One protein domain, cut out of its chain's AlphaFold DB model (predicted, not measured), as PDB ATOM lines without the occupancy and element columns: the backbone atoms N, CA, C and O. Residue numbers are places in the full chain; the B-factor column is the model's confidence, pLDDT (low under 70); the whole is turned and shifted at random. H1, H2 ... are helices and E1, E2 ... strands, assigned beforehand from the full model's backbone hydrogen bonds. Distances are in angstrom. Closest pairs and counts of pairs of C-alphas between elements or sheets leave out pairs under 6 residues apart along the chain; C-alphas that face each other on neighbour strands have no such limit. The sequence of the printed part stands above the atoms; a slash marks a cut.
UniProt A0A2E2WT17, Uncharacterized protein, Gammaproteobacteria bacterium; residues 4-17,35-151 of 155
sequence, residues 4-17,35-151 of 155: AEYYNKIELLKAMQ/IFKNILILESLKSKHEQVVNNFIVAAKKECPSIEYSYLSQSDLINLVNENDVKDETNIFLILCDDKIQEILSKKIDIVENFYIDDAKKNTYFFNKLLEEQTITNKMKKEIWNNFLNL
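This is residues 4 to 17 and 35 to 151 of the 155 residues of an uncharacterized protein of Gammaproteobacteria bacterium (UniProt A0A2E2WT17). A twisted five-stranded sheet is the core, with H3 and H6 over one face and H4 over the opposite face; H5 packs on H4 and runs along the strands over E3. H1 lies side by side with H3, off the sheet, at one end of the longest axis. The printed part has 131 residues, with six named helices and five named strands in the order H1 E1 H2 H3 E2 H4 E3 H5 E4 E5 H6. The mixed sheet runs E2 E1 E3 E5 E4, and the class is mixed, helices and strands. The whole is compact, with a radius of gyration of the C-alphas of 14.4 A, and only just elongated, spanning 44 by 29 by 23 A.

E1, residues 35 to 42, and E3, residues 90 to 96, are parallel inner strands at 22 degrees; N 38 and O 92 are 2.8 A apart, within hydrogen-bond range. E2, residues 68 to 72, is an edge strand parallel to E1 at 30 degrees, with N 70 and O 39 at 2.9 A. E5, residues 123 to 128, is parallel to E3 at 16 degrees, with N 126 and O 93 at 2.8 A. E4, residues 115 to 118, forms an antiparallel hairpin with E5 at 161 degrees, with N 125 and O 116 at 2.8 A. H6, residues 138 to 149, is on the sheet over E3 and E5 at a height over the sheet of 10.7 A; the closest C-alphas of E3 and H6 are those of Leu 94 and Phe 148, 6.6 A apart. H4, residues 74 to 80, is on the opposite face and runs along E1, at 2 degrees on the local plane. H5, residues 99 to 106, touches H4 at a shallow tilt of 29 degrees, with the C-alphas of Ile 78 and Leu 105 closest at 6.8 A. H3, residues 50 to 63, is on the sheet; its closest C-alphas to E2 are those of Ile 57 and Tyr 69, 7.6 A. H2, residues 43 to 48, only grazes the sheet with residues 43 to 46. H1, residues 4 to 17, is not on the sheet but touches H3, the same way at a shallow tilt of 9 degrees, with the C-alphas of Gln 17 and Ala 59 closest at 6.3 A. E1, H2, H3 and E2 make a strand-helix-strand unit, two parallel neighbour strands joined through helices, and E2, H4 and E3 a split one, with E1 between its strands; both crossovers are right-handed. In H1 to H6 every O i to N i+4 pair is within hydrogen-bond range.

E1 measures 22.7 A from C-alpha 35 at (-29.370, 1.142, 55.645) to C-alpha 42. E3 measures 19.6 A and E5 16.0 A. H1 begins at C-alpha 4, (-58.594, 6.532, 30.449), and measures 20.6 A; H3 measures 20.2 A. H6 measures 16.0 A and ends at C-alpha 149, (-33.074, 2.648, 45.793).

The two C-alphas farthest apart, those of Ala 4 and Asp 88, are 46.7 A apart. Residues 18 to 34 are not printed, and C-alphas 17 and 35 are 22.9 A apart across this cut. Of the links that are printed whole, none is long. The mean pLDDT of the printed part is 75.8; 37 residues are under 70, among them residues 4 to 17, 81 to 88 and 134 to 142.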
ATOM      1  N   ALA A   4     -59.821   6.397  31.236       46.62
ATOM      2  CA  ALA A   4     -58.594   6.532  30.449       46.62
ATOM      3  C   ALA A   4     -57.369   6.947  31.294       46.62
ATOM      4  O   ALA A   4     -56.283   6.386  31.128       46.62
ATOM      5  N   GLU A   5     -57.529   7.884  32.238       44.28
ATOM      6  CA  GLU A   5     -56.460   8.267  33.182       44.28
ATOM      7  C   GLU A   5     -56.039   7.088  34.064       44.28
ATOM      8  O   GLU A   5     -54.858   6.904  34.369       44.28
ATOM      9  N   TYR A   6     -57.008   6.269  34.456       43.75
ATOM     10  CA  TYR A   6     -56.791   5.103  35.294       43.75
ATOM     11  C   TYR A   6     -56.002   3.996  34.576       43.75
ATOM     12  O   TYR A   6     -55.013   3.488  35.116       43.75
ATOM     13  N   TYR A   7     -56.374   3.673  33.334       46.25
ATOM     14  CA  TYR A   7     -55.655   2.696  32.510       46.25
ATOM     15  C   TYR A   7     -54.211   3.126  32.221       46.25
ATOM     16  O   TYR A   7     -53.296   2.307  32.344       46.25
ATOM     17  N   ASN A   8     -53.985   4.418  31.957       60.31
ATOM     18  CA  ASN A   8     -52.637   4.966  31.796       60.31
ATOM     19  C   ASN A   8     -51.779   4.753  33.050       60.31
ATOM     20  O   ASN A   8     -50.621   4.351  32.933       60.31
ATOM     21  N   LYS A   9     -52.333   4.949  34.255       50.91
ATOM     22  CA  LYS A   9     -51.598   4.707  35.510       50.91
ATOM     23  C   LYS A   9     -51.202   3.229  35.680       50.91
ATOM     24  O   LYS A   9     -50.076   2.959  36.094       50.91
ATOM     25  N   ILE A  10     -52.064   2.271  35.318       55.16
ATOM     26  CA  ILE A  10     -51.773   0.822  35.416       55.16
ATOM     27  C   ILE A  10     -50.683   0.383  34.430       55.16
ATOM     28  O   ILE A  10     -49.741  -0.308  34.820       55.16
ATOM     29  N   GLU A  11     -50.792   0.784  33.163       54.78
ATOM     30  CA  GLU A  11     -49.778   0.521  32.128       54.78
ATOM     31  C   GLU A  11     -48.410   1.081  32.545       54.78
ATOM     32  O   GLU A  11     -47.377   0.411  32.447       54.78
ATOM     33  N   LEU A  12     -48.405   2.282  33.128       54.75
ATOM     34  CA  LEU A  12     -47.196   2.915  33.633       54.75
ATOM     35  C   LEU A  12     -46.523   2.136  34.771       54.75
ATOM     36  O   LEU A  12     -45.291   2.080  34.806       54.75
ATOM     37  N   LEU A  13     -47.301   1.571  35.693       50.81
ATOM     38  CA  LEU A  13     -46.792   0.766  36.808       50.81
ATOM     39  C   LEU A  13     -46.193  -0.559  36.319       50.81
ATOM     40  O   LEU A  13     -45.158  -0.995  36.821       50.81
ATOM     41  N   LYS A  14     -46.779  -1.168  35.284       50.72
ATOM     42  CA  LYS A  14     -46.180  -2.335  34.617       50.72
ATOM     43  C   LYS A  14     -44.844  -1.978  33.963       50.72
ATOM     44  O   LYS A  14     -43.877  -2.717  34.112       50.72
ATOM     45  N   ALA A  15     -44.749  -0.814  33.321       54.88
ATOM     46  CA  ALA A  15     -43.483  -0.333  32.768       54.88
ATOM     47  C   ALA A  15     -42.426  -0.051  33.858       54.88
ATOM     48  O   ALA A  15     -41.251  -0.337  33.645       54.88
ATOM     49  N   MET A  16     -42.828   0.425  35.050       51.69
ATOM     50  CA  MET A  16     -41.915   0.563  36.203       51.69
ATOM     51  C   MET A  16     -41.275  -0.774  36.572       51.69
ATOM     52  O   MET A  16     -40.085  -0.823  36.856       51.69
ATOM     53  N   GLN A  17     -42.044  -1.861  36.517       49.44
ATOM     54  CA  GLN A  17     -41.549  -3.204  36.803       49.44
ATOM     55  C   GLN A  17     -40.473  -3.669  35.802       49.44
ATOM     56  O   GLN A  17     -39.561  -4.401  36.178       49.44
ATOM     57  N   ILE A  35     -28.488   0.080  56.128       72.75
ATOM     58  CA  ILE A  35     -29.370   1.142  55.645       72.75
ATOM     59  C   ILE A  35     -30.777   0.570  55.549       72.75
ATOM     60  O   ILE A  35     -31.020  -0.375  54.791       72.75
ATOM     61  N   PHE A  36     -31.715   1.191  56.256       80.12
ATOM     62  CA  PHE A  36     -33.117   0.798  56.263       80.12
ATOM     63  C   PHE A  36     -33.921   1.708  55.343       80.12
ATOM     64  O   PHE A  36     -33.833   2.934  55.406       80.12
ATOM     65  N   LYS A  37     -34.701   1.099  54.449       83.62
ATOM     66  CA  LYS A  37     -35.521   1.814  53.469       83.62
ATOM     67  C   LYS A  37     -36.987   1.660  53.828       83.62
ATOM     68  O   LYS A  37     -37.505   0.549  53.879       83.62
ATOM     69  N   ASN A  38     -37.645   2.794  54.012       86.94
ATOM     70  CA  ASN A  38     -39.010   2.891  54.497       86.94
ATOM     71  C   ASN A  38     -39.859   3.680  53.499       86.94
ATOM     72  O   ASN A  38     -39.443   4.732  53.010       86.94
ATOM     73  N   ILE A  39     -41.061   3.194  53.201       89.62
ATOM     74  CA  ILE A  39     -42.054   3.906  52.390       89.62
ATOM     75  C   ILE A  39     -43.199   4.338  53.300       89.62
ATOM     76  O   ILE A  39     -43.914   3.512  53.861       89.62
ATOM     77  N   LEU A  40     -43.416   5.640  53.405       90.19
ATOM     78  CA  LEU A  40     -44.505   6.212  54.182       90.19
ATOM     79  C   LEU A  40     -45.522   6.822  53.231       90.19
ATOM     80  O   LEU A  40     -45.175   7.616  52.358       90.19
ATOM     81  N   ILE A  41     -46.780   6.426  53.375       90.69
ATOM     82  CA  ILE A  41     -47.849   6.835  52.466       90.69
ATOM     83  C   ILE A  41     -48.927   7.538  53.270       90.69
ATOM     84  O   ILE A  41     -49.476   6.971  54.215       90.69
ATOM     85  N   LEU A  42     -49.256   8.763  52.870       91.06
ATOM     86  CA  LEU A  42     -50.346   9.503  53.481       91.06
ATOM     87  C   LEU A  42     -51.678   8.759  53.277       91.06
ATOM     88  O   LEU A  42     -52.035   8.398  52.153       91.06
ATOM     89  N   GLU A  43     -52.429   8.543  54.357       91.81
ATOM     90  CA  GLU A  43     -53.682   7.770  54.325       91.81
ATOM     91  C   GLU A  43     -54.700   8.303  53.310       91.81
ATOM     92  O   GLU A  43     -55.335   7.518  52.606       91.81
ATOM     93  N   SER A  44     -54.809   9.628  53.166       89.62
ATOM     94  CA  SER A  44     -55.704  10.241  52.178       89.62
ATOM     95  C   SER A  44     -55.365   9.814  50.745       89.62
ATOM     96  O   SER A  44     -56.269   9.573  49.942       89.62
ATOM     97  N   LEU A  45     -54.076   9.646  50.427       87.75
ATOM     98  CA  LEU A  45     -53.626   9.177  49.118       87.75
ATOM     99  C   LEU A  45     -53.933   7.698  48.915       87.75
ATOM    100  O   LEU A  45     -54.352   7.314  47.824       87.75
ATOM    101  N   LYS A  46     -53.789   6.874  49.960       88.38
ATOM    102  CA  LYS A  46     -54.228   5.473  49.924       88.38
ATOM    103  C   LYS A  46     -55.716   5.388  49.595       88.38
ATOM    104  O   LYS A  46     -56.080   4.663  48.677       88.38
ATOM    105  N   SER A  47     -56.563   6.147  50.287       87.38
ATOM    106  CA  SER A  47     -58.012   6.133  50.045       87.38
ATOM    107  C   SER A  47     -58.381   6.601  48.634       87.38
ATOM    108  O   SER A  47     -59.295   6.056  48.024       87.38
ATOM    109  N   LYS A  48     -57.666   7.592  48.089       87.06
ATOM    110  CA  LYS A  48     -57.930   8.166  46.758       87.06
ATOM    111  C   LYS A  48     -57.360   7.323  45.606       87.06
ATOM    112  O   LYS A  48     -57.890   7.355  44.495       87.06
ATOM    113  N   HIS A  49     -56.281   6.580  45.856       84.56
ATOM    114  CA  HIS A  49     -55.479   5.898  44.836       84.56
ATOM    115  C   HIS A  49     -55.118   4.450  45.213       84.56
ATOM    116  O   HIS A  49     -54.043   3.972  44.851       84.56
ATOM    117  N   GLU A  50     -56.015   3.735  45.897       85.25
ATOM    118  CA  GLU A  50     -55.761   2.421  46.512       85.25
ATOM    119  C   GLU A  50     -55.049   1.428  45.583       85.25
ATOM    120  O   GLU A  50     -53.990   0.901  45.925       85.25
ATOM    121  N   GLN A  51     -55.566   1.215  44.369       81.62
ATOM    122  CA  GLN A  51     -54.956   0.270  43.429       81.62
ATOM    123  C   GLN A  51     -53.554   0.704  42.968       81.62
ATOM    124  O   GLN A  51     -52.670  -0.137  42.798       81.62
ATOM    125  N   VAL A  52     -53.328   2.005  42.778       79.62
ATOM    126  CA  VAL A  52     -52.018   2.542  42.374       79.62
ATOM    127  C   VAL A  52     -51.010   2.361  43.505       79.62
ATOM    128  O   VAL A  52     -49.895   1.904  43.260       79.62
ATOM    129  N   VAL A  53     -51.423   2.653  44.740       85.06
ATOM    130  CA  VAL A  53     -50.620   2.464  45.954       85.06
ATOM    131  C   VAL A  53     -50.252   0.996  46.151       85.06
ATOM    132  O   VAL A  53     -49.080   0.681  46.346       85.06
ATOM    133  N   ASN A  54     -51.215   0.084  46.017       85.62
ATOM    134  CA  ASN A  54     -50.962  -1.350  46.157       85.62
ATOM    135  C   ASN A  54     -49.961  -1.853  45.109       85.62
ATOM    136  O   ASN A  54     -49.002  -2.546  45.446       85.62
ATOM    137  N   ASN A  55     -50.123  -1.448  43.847       80.88
ATOM    138  CA  ASN A  55     -49.182  -1.804  42.785       80.88
ATOM    139  C   ASN A  55     -47.782  -1.228  43.028       80.88
ATOM    140  O   ASN A  55     -46.786  -1.901  42.765       80.88
ATOM    141  N   PHE A  56     -47.704   0.001  43.543       82.56
ATOM    142  CA  PHE A  56     -46.444   0.637  43.906       82.56
ATOM    143  C   PHE A  56     -45.715  -0.140  45.011       82.56
ATOM    144  O   PHE A  56     -44.539  -0.461  44.852       82.56
ATOM    145  N   ILE A  57     -46.418  -0.520  46.084       85.38
ATOM    146  CA  ILE A  57     -45.857  -1.316  47.189       85.38
ATOM    147  C   ILE A  57     -45.384  -2.687  46.695       85.38
ATOM    148  O   ILE A  57     -44.288  -3.126  47.043       85.38
ATOM    149  N   VAL A  58     -46.181  -3.364  45.860       85.19
ATOM    150  CA  VAL A  58     -45.807  -4.663  45.279       85.19
ATOM    151  C   VAL A  58     -44.539  -4.535  44.436       85.19
ATOM    152  O   VAL A  58     -43.642  -5.370  44.553       85.19
ATOM    153  N   ALA A  59     -44.431  -3.486  43.615       78.88
ATOM    154  CA  ALA A  59     -43.223  -3.218  42.844       78.88
ATOM    155  C   ALA A  59     -42.019  -2.941  43.761       78.88
ATOM    156  O   ALA A  59     -40.970  -3.546  43.564       78.88
ATOM    157  N   ALA A  60     -42.188  -2.120  44.804       80.38
ATOM    158  CA  ALA A  60     -41.138  -1.826  45.779       80.38
ATOM    159  C   ALA A  60     -40.600  -3.095  46.454       80.38
ATOM    160  O   ALA A  60     -39.398  -3.354  46.425       80.38
ATOM    161  N   LYS A  61     -41.497  -3.926  47.006       80.75
ATOM    162  CA  LYS A  61     -41.133  -5.164  47.712       80.75
ATOM    163  C   LYS A  61     -40.557  -6.237  46.800       80.75
ATOM    164  O   LYS A  61     -39.744  -7.039  47.245       80.75
ATOM    165  N   LYS A  62     -40.961  -6.276  45.529       77.56
ATOM    166  CA  LYS A  62     -40.345  -7.180  44.551       77.56
ATOM    167  C   LYS A  62     -38.866  -6.842  44.338       77.56
ATOM    168  O   LYS A  62     -38.064  -7.748  44.119       77.56
ATOM    169  N   GLU A  63     -38.520  -5.560  44.394       72.50
ATOM    170  CA  GLU A  63     -37.167  -5.081  44.109       72.50
ATOM    171  C   GLU A  63     -36.275  -5.063  45.345       72.50
ATOM    172  O   GLU A  63     -35.136  -5.525  45.287       72.50
ATOM    173  N   CYS A  64     -36.808  -4.621  46.479       74.25
ATOM    174  CA  CYS A  64     -36.134  -4.692  47.764       74.25
ATOM    175  C   CYS A  64     -37.106  -5.279  48.801       74.25
ATOM    176  O   CYS A  64     -37.910  -4.548  49.385       74.25
ATOM    177  N   PRO A  65     -37.068  -6.609  49.021       81.25
ATOM    178  CA  PRO A  65     -37.984  -7.293  49.937       81.25
ATOM    179  C   PRO A  65     -37.918  -6.810  51.388       81.25
ATOM    180  O   PRO A  65     -38.891  -6.981  52.118       81.25
ATOM    181  N   SER A  66     -36.794  -6.211  51.791       79.12
ATOM    182  CA  SER A  66     -36.585  -5.635  53.122       79.12
ATOM    183  C   SER A  66     -37.178  -4.234  53.295       79.12
ATOM    184  O   SER A  66     -37.103  -3.701  54.395       79.12
ATOM    185  N   ILE A  67     -37.769  -3.627  52.253       83.12
ATOM    186  CA  ILE A  67     -38.470  -2.348  52.407       83.12
ATOM    187  C   ILE A  67     -39.682  -2.530  53.319       83.12
ATOM    188  O   ILE A  67     -40.601  -3.311  53.027       83.12
ATOM    189  N   GLU A  68     -39.724  -1.719  54.367       87.12
ATOM    190  CA  GLU A  68     -40.920  -1.544  55.174       87.12
ATOM    191  C   GLU A  68     -41.817  -0.469  54.567       87.12
ATOM    192  O   GLU A  68     -41.358   0.479  53.925       87.12
ATOM    193  N   TYR A  69     -43.126  -0.620  54.748       89.81
ATOM    194  CA  TYR A  69     -44.069   0.428  54.394       89.81
ATOM    195  C   TYR A  69     -45.100   0.620  55.493       89.81
ATOM    196  O   TYR A  69     -45.493  -0.332  56.165       89.81
ATOM    197  N   SER A  70     -45.558   1.855  55.648       89.62
ATOM    198  CA  SER A  70     -46.591   2.224  56.610       89.62
ATOM    199  C   SER A  70     -47.502   3.303  56.045       89.62
ATOM    200  O   SER A  70     -47.113   4.093  55.180       89.62
ATOM    201  N   TYR A  71     -48.736   3.319  56.539       91.81
ATOM    202  CA  TYR A  71     -49.688   4.391  56.279       91.81
ATOM    203  C   TYR A  71     -49.677   5.336  57.469       91.81
ATOM    204  O   TYR A  71     -49.737   4.867  58.603       91.81
ATOM    205  N   LEU A  72     -49.584   6.637  57.210       87.94
ATOM    206  CA  LEU A  72     -49.566   7.650  58.258       87.94
ATOM    207  C   LEU A  72     -50.685   8.659  58.044       87.94
ATOM    208  O   LEU A  72     -50.952   9.087  56.913       87.94
ATOM    209  N   SER A  73     -51.308   9.068  59.147       88.62
ATOM    210  CA  SER A  73     -52.194  10.222  59.147       88.62
ATOM    211  C   SER A  73     -51.391  11.512  58.922       88.62
ATOM    212  O   SER A  73     -50.163  11.544  59.049       88.62
ATOM    213  N   GLN A  74     -52.083  12.614  58.610       85.38
ATOM    214  CA  GLN A  74     -51.433  13.925  58.465       85.38
ATOM    215  C   GLN A  74     -50.675  14.329  59.739       85.38
ATOM    216  O   GLN A  74     -49.563  14.847  59.650       85.38
ATOM    217  N   SER A  75     -51.256  14.082  60.916       84.06
ATOM    218  CA  SER A  75     -50.631  14.387  62.206       84.06
ATOM    219  C   SER A  75     -49.366  13.572  62.446       84.06
ATOM    220  O   SER A  75     -48.360  14.144  62.859       84.06
ATOM    221  N   ASP A  76     -49.385  12.276  62.138       83.75
ATOM    222  CA  ASP A  76     -48.241  11.397  62.401       83.75
ATOM    223  C   ASP A  76     -47.059  11.750  61.501       83.75
ATOM    224  O   ASP A  76     -45.922  11.823  61.954       83.75
ATOM    225  N   LEU A  77     -47.329  12.064  60.232       81.00
ATOM    226  CA  LEU A  77     -46.301  12.462  59.272       81.00
ATOM    227  C   LEU A  77     -45.653  13.802  59.660       81.00
ATOM    228  O   LEU A  77     -44.441  13.967  59.539       81.00
ATOM    229  N   ILE A  78     -46.439  14.742  60.193       80.00
ATOM    230  CA  ILE A  78     -45.909  15.994  60.749       80.00
ATOM    231  C   ILE A  78     -45.060  15.727  61.998       80.00
ATOM    232  O   ILE A  78     -44.060  16.413  62.202       80.00
ATOM    233  N   ASN A  79     -45.441  14.768  62.840       76.94
ATOM    234  CA  ASN A  79     -44.706  14.449  64.063       76.94
ATOM    235  C   ASN A  79     -43.409  13.679  63.787       76.94
ATOM    236  O   ASN A  79     -42.416  13.952  64.449       76.94
ATOM    237  N   LEU A  80     -43.374  12.830  62.758       75.06
ATOM    238  CA  LEU A  80     -42.223  12.000  62.385       75.06
ATOM    239  C   LEU A  80     -40.912  12.788  62.222       75.06
ATOM    240  O   LEU A  80     -39.853  12.343  62.653       75.06
ATOM    241  N   VAL A  81     -40.965  13.965  61.596       66.06
ATOM    242  CA  VAL A  81     -39.779  14.829  61.426       66.06
ATOM    243  C   VAL A  81     -39.420  15.615  62.692       66.06
ATOM    244  O   VAL A  81     -38.315  16.138  62.797       66.06
ATOM    245  N   ASN A  82     -40.324  15.670  63.675       63.28
ATOM    246  CA  ASN A  82     -40.131  16.357  64.954       63.28
ATOM    247  C   ASN A  82     -39.748  15.410  66.109       63.28
ATOM    248  O   ASN A  82     -39.381  15.896  67.178       63.28
ATOM    249  N   GLU A  83     -39.827  14.088  65.933       60.72
ATOM    250  CA  GLU A  83     -39.441  13.116  66.963       60.72
ATOM    251  C   GLU A  83     -37.929  13.154  67.212       60.72
ATOM    252  O   GLU A  83     -37.139  13.104  66.273       60.72
ATOM    253  N   ASN A  84     -37.520  13.259  68.479       53.19
ATOM    254  CA  ASN A  84     -36.123  13.423  68.910       53.19
ATOM    255  C   ASN A  84     -35.368  12.095  69.088       53.19
ATOM    256  O   ASN A  84     -34.354  12.052  69.786       53.19
ATOM    257  N   ASP A  85     -35.843  11.015  68.473       54.75
ATOM    258  CA  ASP A  85     -35.227   9.707  68.647       54.75
ATOM    259  C   ASP A  85     -33.960   9.602  67.794       54.75
ATOM    260  O   ASP A  85     -34.002   9.487  66.567       54.75
ATOM    261  N   VAL A  86     -32.812   9.666  68.467       55.41
ATOM    262  CA  VAL A  86     -31.508   9.366  67.872       55.41
ATOM    263  C   VAL A  86     -31.465   7.869  67.587       55.41
ATOM    264  O   VAL A  86     -31.550   7.054  68.506       55.41
ATOM    265  N   LYS A  87     -31.345   7.505  66.308       60.03
ATOM    266  CA  LYS A  87     -31.188   6.118  65.865       60.03
ATOM    267  C   LYS A  87     -29.728   5.854  65.505       60.03
ATOM    268  O   LYS A  87     -29.072   6.679  64.872       60.03
ATOM    269  N   ASP A  88     -29.219   4.684  65.881       59.47
ATOM    270  CA  ASP A  88     -27.864   4.264  65.500       59.47
ATOM    271  C   ASP A  88     -27.764   3.881  64.012       59.47
ATOM    272  O   ASP A  88     -26.672   3.900  63.435       59.47
ATOM    273  N   GLU A  89     -28.908   3.631  63.377       71.25
ATOM    274  CA  GLU A  89     -29.071   3.147  62.007       71.25
ATOM    275  C   GLU A  89     -29.380   4.276  61.017       71.25
ATOM    276  O   GLU A  89     -30.062   5.246  61.345       71.25
ATOM    277  N   THR A  90     -28.913   4.132  59.773       78.19
ATOM    278  CA  THR A  90     -29.242   5.081  58.699       78.19
ATOM    279  C   THR A  90     -30.581   4.709  58.078       78.19
ATOM    280  O   THR A  90     -30.746   3.598  57.571       78.19
ATOM    281  N   ASN A  91     -31.531   5.640  58.085       80.56
ATOM    282  CA  ASN A  91     -32.857   5.418  57.520       80.56
ATOM    283  C   ASN A  91     -33.091   6.314  56.307       80.56
ATOM    284  O   ASN A  91     -32.812   7.511  56.327       80.56
ATOM    285  N   ILE A  92     -33.683   5.744  55.263       83.56
ATOM    286  CA  ILE A  92     -34.149   6.474  54.088       83.56
ATOM    287  C   ILE A  92     -35.665   6.317  54.016       83.56
ATOM    288  O   ILE A  92     -36.180   5.204  53.900       83.56
ATOM    289  N   PHE A  93     -36.378   7.434  54.048       85.81
ATOM    290  CA  PHE A  93     -37.828   7.507  53.966       85.81
ATOM    291  C   PHE A  93     -38.254   8.068  52.611       85.81
ATOM    292  O   PHE A  93     -37.974   9.223  52.297       85.81
ATOM    293  N   LEU A  94     -38.986   7.284  51.822       89.06
ATOM    294  CA  LEU A  94     -39.784   7.800  50.712       89.06
ATOM    295  C   LEU A  94     -41.170   8.153  51.245       89.06
ATOM    296  O   LEU A  94     -41.916   7.268  51.660       89.06
ATOM    297  N   ILE A  95     -41.524   9.432  51.201       88.56
ATOM    298  CA  ILE A  95     -42.797   9.940  51.707       88.56
ATOM    299  C   ILE A  95     -43.702  10.305  50.533       88.56
ATOM    300  O   ILE A  95     -43.485  11.314  49.863       88.56
ATOM    301  N   LEU A  96     -44.752   9.515  50.308       89.94
ATOM    302  CA  LEU A  96     -45.823   9.859  49.375       89.94
ATOM    303  C   LEU A  96     -46.832  10.768  50.087       89.94
ATOM    304  O   LEU A  96     -47.559  10.314  50.973       89.94
ATOM    305  N   CYS A  97     -46.866  12.045  49.707       89.06
ATOM    306  CA  CYS A  97     -47.683  13.079  50.348       89.06
ATOM    307  C   CYS A  97     -48.346  14.019  49.327       89.06
ATOM    308  O   CYS A  97     -48.066  13.953  48.130       89.06
ATOM    309  N   ASP A  98     -49.282  14.839  49.809       89.00
ATOM    310  CA  ASP A  98     -49.940  15.884  49.024       89.00
ATOM    311  C   ASP A  98     -49.230  17.244  49.182       89.00
ATOM    312  O   ASP A  98     -48.378  17.424  50.059       89.00
ATOM    313  N   ASP A  99     -49.584  18.212  48.328       85.31
ATOM    314  CA  ASP A  99     -49.005  19.566  48.361       85.31
ATOM    315  C   ASP A  99     -49.173  20.232  49.730       85.31
ATOM    316  O   ASP A  99     -48.257  20.880  50.232       85.31
ATOM    317  N   LYS A 100     -50.326  20.019  50.375       86.69
ATOM    318  CA  LYS A 100     -50.636  20.612  51.677       86.69
ATOM    319  C   LYS A 100     -49.654  20.139  52.749       86.69
ATOM    320  O   LYS A 100     -49.183  20.948  53.547       86.69
ATOM    321  N   ILE A 101     -49.348  18.844  52.789       86.00
ATOM    322  CA  ILE A 101     -48.361  18.299  53.722       86.00
ATOM    323  C   ILE A 101     -46.970  18.843  53.420       86.00
ATOM    324  O   ILE A 101     -46.301  19.307  54.344       86.00
ATOM    325  N   GLN A 102     -46.551  18.852  52.154       82.38
ATOM    326  CA  GLN A 102     -45.236  19.376  51.787       82.38
ATOM    327  C   GLN A 102     -45.083  20.855  52.185       82.38
ATOM    328  O   GLN A 102     -44.067  21.230  52.767       82.38
ATOM    329  N   GLU A 103     -46.108  21.682  51.961       85.62
ATOM    330  CA  GLU A 103     -46.125  23.083  52.392       85.62
ATOM    331  C   GLU A 103     -46.012  23.229  53.915       85.62
ATOM    332  O   GLU A 103     -45.243  24.058  54.403       85.62
ATOM    333  N   ILE A 104     -46.756  22.432  54.689       85.44
ATOM    334  CA  ILE A 104     -46.694  22.474  56.158       85.44
ATOM    335  C   ILE A 104     -45.295  22.098  56.654       85.44
ATOM    336  O   ILE A 104     -44.780  22.746  57.567       85.44
ATOM    337  N   LEU A 105     -44.679  21.077  56.059       83.44
ATOM    338  CA  LEU A 105     -43.340  20.630  56.431       83.44
ATOM    339  C   LEU A 105     -42.265  21.639  56.035       83.44
ATOM    340  O   LEU A 105     -41.405  21.938  56.856       83.44
ATOM    341  N   SER A 106     -42.367  22.253  54.853       82.12
ATOM    342  CA  SER A 106     -41.415  23.275  54.385       82.12
ATOM    343  C   SER A 106     -41.330  24.513  55.289       82.12
ATOM    344  O   SER A 106     -40.347  25.244  55.266       82.12
ATOM    345  N   LYS A 107     -42.352  24.755  56.123       84.81
ATOM    346  CA  LYS A 107     -42.347  25.826  57.133       84.81
ATOM    347  C   LYS A 107     -41.589  25.454  58.410       84.81
ATOM    348  O   LYS A 107     -41.365  26.324  59.246       84.81
ATOM    349  N   LYS A 108     -41.280  24.170  58.601       80.75
ATOM    350  CA  LYS A 108     -40.659  23.615  59.812       80.75
ATOM    351  C   LYS A 108     -39.244  23.103  59.568       80.75
ATOM    352  O   LYS A 108     -38.421  23.185  60.470       80.75
ATOM    353  N   ILE A 109     -38.993  22.565  58.380       80.94
ATOM    354  CA  ILE A 109     -37.727  21.959  57.969       80.94
ATOM    355  C   ILE A 109     -37.304  22.512  56.611       80.94
ATOM    356  O   ILE A 109     -38.153  22.880  55.796       80.94
ATOM    357  N   ASP A 110     -35.997  22.558  56.374       79.25
ATOM    358  CA  ASP A 110     -35.447  23.032  55.106       79.25
ATOM    359  C   ASP A 110     -35.517  21.916  54.057       79.25
ATOM    360  O   ASP A 110     -34.766  20.940  54.107       79.25
ATOM    361  N   ILE A 111     -36.490  22.023  53.148       78.88
ATOM    362  CA  ILE A 111     -36.699  21.056  52.069       78.88
ATOM    363  C   ILE A 111     -36.053  21.600  50.794       78.88
ATOM    364  O   ILE A 111     -36.582  22.519  50.167       78.88
ATOM    365  N   VAL A 112     -34.965  20.970  50.356       75.31
ATOM    366  CA  VAL A 112     -34.246  21.319  49.123       75.31
ATOM    367  C   VAL A 112     -34.559  20.278  48.055       75.31
ATOM    368  O   VAL A 112     -34.295  19.097  48.239       75.31
ATOM    369  N   GLU A 113     -35.165  20.687  46.938       74.25
ATOM    370  CA  GLU A 113     -35.498  19.789  45.811       74.25
ATOM    371  C   GLU A 113     -36.290  18.518  46.209       74.25
ATOM    372  O   GLU A 113     -36.171  17.460  45.592       74.25
ATOM    373  N   ASN A 114     -37.168  18.645  47.213       79.19
ATOM    374  CA  ASN A 114     -37.948  17.566  47.845       79.19
ATOM    375  C   ASN A 114     -37.163  16.631  48.782       79.19
ATOM    376  O   ASN A 114     -37.698  15.604  49.205       79.19
ATOM    377  N   PHE A 115     -35.938  16.992  49.144       82.50
ATOM    378  CA  PHE A 115     -35.140  16.291  50.138       82.50
ATOM    379  C   PHE A 115     -35.089  17.056  51.447       82.50
ATOM    380  O   PHE A 115     -35.048  18.283  51.470       82.50
ATOM    381  N   TYR A 116     -35.031  16.301  52.531       80.88
ATOM    382  CA  TYR A 116     -34.627  16.784  53.837       80.88
ATOM    383  C   TYR A 116     -33.681  15.753  54.445       80.88
ATOM    384  O   TYR A 116     -33.969  14.554  54.419       80.88
ATOM    385  N   ILE A 117     -32.550  16.215  54.964       81.81
ATOM    386  CA  ILE A 117     -31.554  15.370  55.618       81.81
ATOM    387  C   ILE A 117     -31.468  15.817  57.075       81.81
ATOM    388  O   ILE A 117     -31.231  16.987  57.363       81.81
ATOM    389  N   ASP A 118     -31.703  14.873  57.983       77.81
ATOM    390  CA  ASP A 118     -31.525  15.038  59.421       77.81
ATOM    391  C   ASP A 118     -30.276  14.248  59.833       77.81
ATOM    392  O   ASP A 118     -30.356  13.068  60.192       77.81
ATOM    393  N   ASP A 119     -29.112  14.894  59.725       74.94
ATOM    394  CA  ASP A 119     -27.809  14.283  60.024       74.94
ATOM    395  C   ASP A 119     -27.727  13.807  61.479       74.94
ATOM    396  O   ASP A 119     -27.178  12.742  61.767       74.94
ATOM    397  N   ALA A 120     -28.337  14.561  62.401       73.31
ATOM    398  CA  ALA A 120     -28.353  14.228  63.823       73.31
ATOM    399  C   ALA A 120     -29.063  12.892  64.092       73.31
ATOM    400  O   ALA A 120     -28.678  12.164  65.010       73.31
ATOM    401  N   LYS A 121     -30.074  12.552  63.284       72.12
ATOM    402  CA  LYS A 121     -30.836  11.298  63.392       72.12
ATOM    403  C   LYS A 121     -30.480  10.268  62.325       72.12
ATOM    404  O   LYS A 121     -31.105   9.211  62.300       72.12
ATOM    405  N   LYS A 122     -29.510  10.559  61.449       76.50
ATOM    406  CA  LYS A 122     -29.137   9.722  60.294       76.50
ATOM    407  C   LYS A 122     -30.340   9.370  59.405       76.50
ATOM    408  O   LYS A 122     -30.426   8.264  58.863       76.50
ATOM    409  N   ASN A 123     -31.278  10.307  59.257       81.69
ATOM    410  CA  ASN A 123     -32.494  10.111  58.475       81.69
ATOM    411  C   ASN A 123     -32.449  10.957  57.201       81.69
ATOM    412  O   ASN A 123     -32.259  12.169  57.246       81.69
ATOM    413  N   THR A 124     -32.701  10.327  56.060       84.25
ATOM    414  CA  THR A 124     -32.945  11.015  54.790       84.25
ATOM    415  C   THR A 124     -34.414  10.888  54.433       84.25
ATOM    416  O   THR A 124     -34.951   9.784  54.376       84.25
ATOM    417  N   TYR A 125     -35.064  12.006  54.147       84.62
ATOM    418  CA  TYR A 125     -36.462  12.067  53.754       84.62
ATOM    419  C   TYR A 125     -36.561  12.562  52.316       84.62
ATOM    420  O   TYR A 125     -36.044  13.624  51.974       84.62
ATOM    421  N   PHE A 126     -37.250  11.796  51.479       87.31
ATOM    422  CA  PHE A 126     -37.557  12.152  50.104       87.31
ATOM    423  C   PHE A 126     -39.070  12.283  49.951       87.31
ATOM    424  O   PHE A 126     -39.809  11.294  49.947       87.31
ATOM    425  N   PHE A 127     -39.532  13.524  49.851       85.44
ATOM    426  CA  PHE A 127     -40.938  13.850  49.677       85.44
ATOM    427  C   PHE A 127     -41.322  13.708  48.212       85.44
ATOM    428  O   PHE A 127     -40.624  14.163  47.307       85.44
ATOM    429  N   ASN A 128     -42.447  13.059  47.954       85.94
ATOM    430  CA  ASN A 128     -42.867  12.797  46.599       85.94
ATOM    431  C   ASN A 128     -44.382  12.890  46.426       85.94
ATOM    432  O   ASN A 128     -45.162  12.396  47.238       85.94
ATOM    433  N   LYS A 129     -44.775  13.501  45.306       84.25
ATOM    434  CA  LYS A 129     -46.165  13.817  44.963       84.25
ATOM    435  C   LYS A 129     -46.708  12.992  43.802       84.25
ATOM    436  O   LYS A 129     -47.729  13.340  43.226       84.25
ATOM    437  N   LEU A 130     -46.064  11.870  43.463       78.81
ATOM    438  CA  LEU A 130     -46.420  10.988  42.341       78.81
ATOM    439  C   LEU A 130     -47.921  10.697  42.232       78.81
ATOM    440  O   LEU A 130     -48.446  10.558  41.130       78.81
ATOM    441  N   LEU A 131     -48.602  10.552  43.370       79.88
ATOM    442  CA  LEU A 131     -50.016  10.192  43.406       79.88
ATOM    443  C   LEU A 131     -50.947  11.374  43.096       79.88
ATOM    444  O   LEU A 131     -52.025  11.141  42.553       79.88
ATOM    445  N   GLU A 132     -50.506  12.608  43.349       81.19
ATOM    446  CA  GLU A 132     -51.248  13.838  43.039       81.19
ATOM    447  C   GLU A 132     -51.039  14.314  41.595       81.19
ATOM    448  O   GLU A 132     -51.829  15.096  41.067       81.19
ATOM    449  N   GLU A 133     -50.020  13.792  40.921       75.44
ATOM    450  CA  GLU A 133     -49.689  14.169  39.553       75.44
ATOM    451  C   GLU A 133     -50.755  13.678  38.564       75.44
ATOM    452  O   GLU A 133     -51.159  12.502  38.546       75.44
ATOM    453  N   GLN A 134     -51.208  14.600  37.709       67.00
ATOM    454  CA  GLN A 134     -52.180  14.300  36.652       67.00
ATOM    455  C   GLN A 134     -51.591  13.308  35.648       67.00
ATOM    456  O   GLN A 134     -52.266  12.376  35.213       67.00
ATOM    457  N   THR A 135     -50.306  13.483  35.329       64.62
ATOM    458  CA  THR A 135     -49.563  12.616  34.418       64.62
ATOM    459  C   THR A 135     -48.266  12.173  35.076       64.62
ATOM    460  O   THR A 135     -47.388  12.982  35.353       64.62
ATOM    461  N   ILE A 136     -48.111  10.868  35.282       64.62
ATOM    462  CA  ILE A 136     -46.848  10.303  35.754       64.62
ATOM    463  C   ILE A 136     -45.921  10.141  34.543       64.62
ATOM    464  O   ILE A 136     -46.299   9.528  33.548       64.62
ATOM    465  N   THR A 137     -44.693  10.657  34.606       68.38
ATOM    466  CA  THR A 137     -43.722  10.528  33.505       68.38
ATOM    467  C   THR A 137     -42.641   9.489  33.805       68.38
ATOM    468  O   THR A 137     -42.336   9.189  34.960       68.38
ATOM    469  N   ASN A 138     -42.002   8.943  32.763       61.56
ATOM    470  CA  ASN A 138     -40.865   8.026  32.939       61.56
ATOM    471  C   ASN A 138     -39.659   8.681  33.622       61.56
ATOM    472  O   ASN A 138     -38.899   7.998  34.305       61.56
ATOM    473  N   LYS A 139     -39.508  10.001  33.478       69.19
ATOM    474  CA  LYS A 139     -38.499  10.776  34.199       69.19
ATOM    475  C   LYS A 139     -38.754  10.722  35.711       69.19
ATOM    476  O   LYS A 139     -37.881  10.267  36.441       69.19
ATOM    477  N   MET A 140     -39.978  11.031  36.144       68.31
ATOM    478  CA  MET A 140     -40.362  11.016  37.564       68.31
ATOM    479  C   MET A 140     -40.193   9.633  38.199       68.31
ATOM    480  O   MET A 140     -39.709   9.511  39.319       68.31
ATOM    481  N   LYS A 141     -40.527   8.563  37.466       65.19
ATOM    482  CA  LYS A 141     -40.295   7.184  37.931       65.19
ATOM    483  C   LYS A 141     -38.817   6.897  38.168       65.19
ATOM    484  O   LYS A 141     -38.457   6.309  39.185       65.19
ATOM    485  N   LYS A 142     -37.972   7.262  37.198       66.88
ATOM    486  CA  LYS A 142     -36.527   7.037  37.276       66.88
ATOM    487  C   LYS A 142     -35.914   7.842  38.409       66.88
ATOM    488  O   LYS A 142     -35.037   7.307  39.069       66.88
ATOM    489  N   GLU A 143     -36.387   9.061  38.639       70.06
ATOM    490  CA  GLU A 143     -35.957   9.913  39.749       70.06
ATOM    491  C   GLU A 143     -36.327   9.301  41.100       70.06
ATOM    492  O   GLU A 143     -35.435   9.106  41.913       70.06
ATOM    493  N   ILE A 144     -37.581   8.879  41.313       73.38
ATOM    494  CA  ILE A 144     -38.003   8.243  42.575       73.38
ATOM    495  C   ILE A 144     -37.139   7.026  42.889       73.38
ATOM    496  O   ILE A 144     -36.630   6.901  43.996       73.38
ATOM    497  N   TRP A 145     -36.945   6.132  41.919       68.44
ATOM    498  CA  TRP A 145     -36.203   4.901  42.168       68.44
ATOM    499  C   TRP A 145     -34.695   5.097  42.219       68.44
ATOM    500  O   TRP A 145     -34.049   4.459  43.040       68.44
ATOM    501  N   ASN A 146     -34.119   5.974  41.392       67.19
ATOM    502  CA  ASN A 146     -32.700   6.305  41.515       67.19
ATOM    503  C   ASN A 146     -32.419   6.929  42.877       67.19
ATOM    504  O   ASN A 146     -31.497   6.502  43.559       67.19
ATOM    505  N   ASN A 147     -33.246   7.883  43.289       67.00
ATOM    506  CA  ASN A 147     -33.027   8.600  44.530       67.00
ATOM    507  C   ASN A 147     -33.341   7.710  45.738       67.00
ATOM    508  O   ASN A 147     -32.632   7.771  46.721       67.00
ATOM    509  N   PHE A 148     -34.338   6.825  45.681       71.88
ATOM    510  CA  PHE A 148     -34.699   5.995  46.835       71.88
ATOM    511  C   PHE A 148     -33.940   4.660  46.915       71.88
ATOM    512  O   PHE A 148     -33.500   4.255  47.991       71.88
ATOM    513  N   LEU A 149     -33.764   3.946  45.797       66.44
ATOM    514  CA  LEU A 149     -33.074   2.648  45.793       66.44
ATOM    515  C   LEU A 149     -31.558   2.786  45.668       66.44
ATOM    516  O   LEU A 149     -30.866   1.934  46.221       66.44
ATOM    517  N   ASN A 150     -31.050   3.833  45.013       60.81
ATOM    518  CA  ASN A 150     -29.611   4.003  44.783       60.81
ATOM    519  C   ASN A 150     -28.975   5.107  45.638       60.81
ATOM    520  O   ASN A 150     -27.791   5.381  45.450       60.81
ATOM    521  N   LEU A 151     -29.692   5.717  46.593       60.41
ATOM    522  CA  LEU A 151     -29.013   6.395  47.700       60.41
ATOM    523  C   LEU A 151     -28.282   5.303  48.497       60.41
ATOM    524  O   LEU A 151     -28.903   4.520  49.219       60.41
TER     525      LEU A 151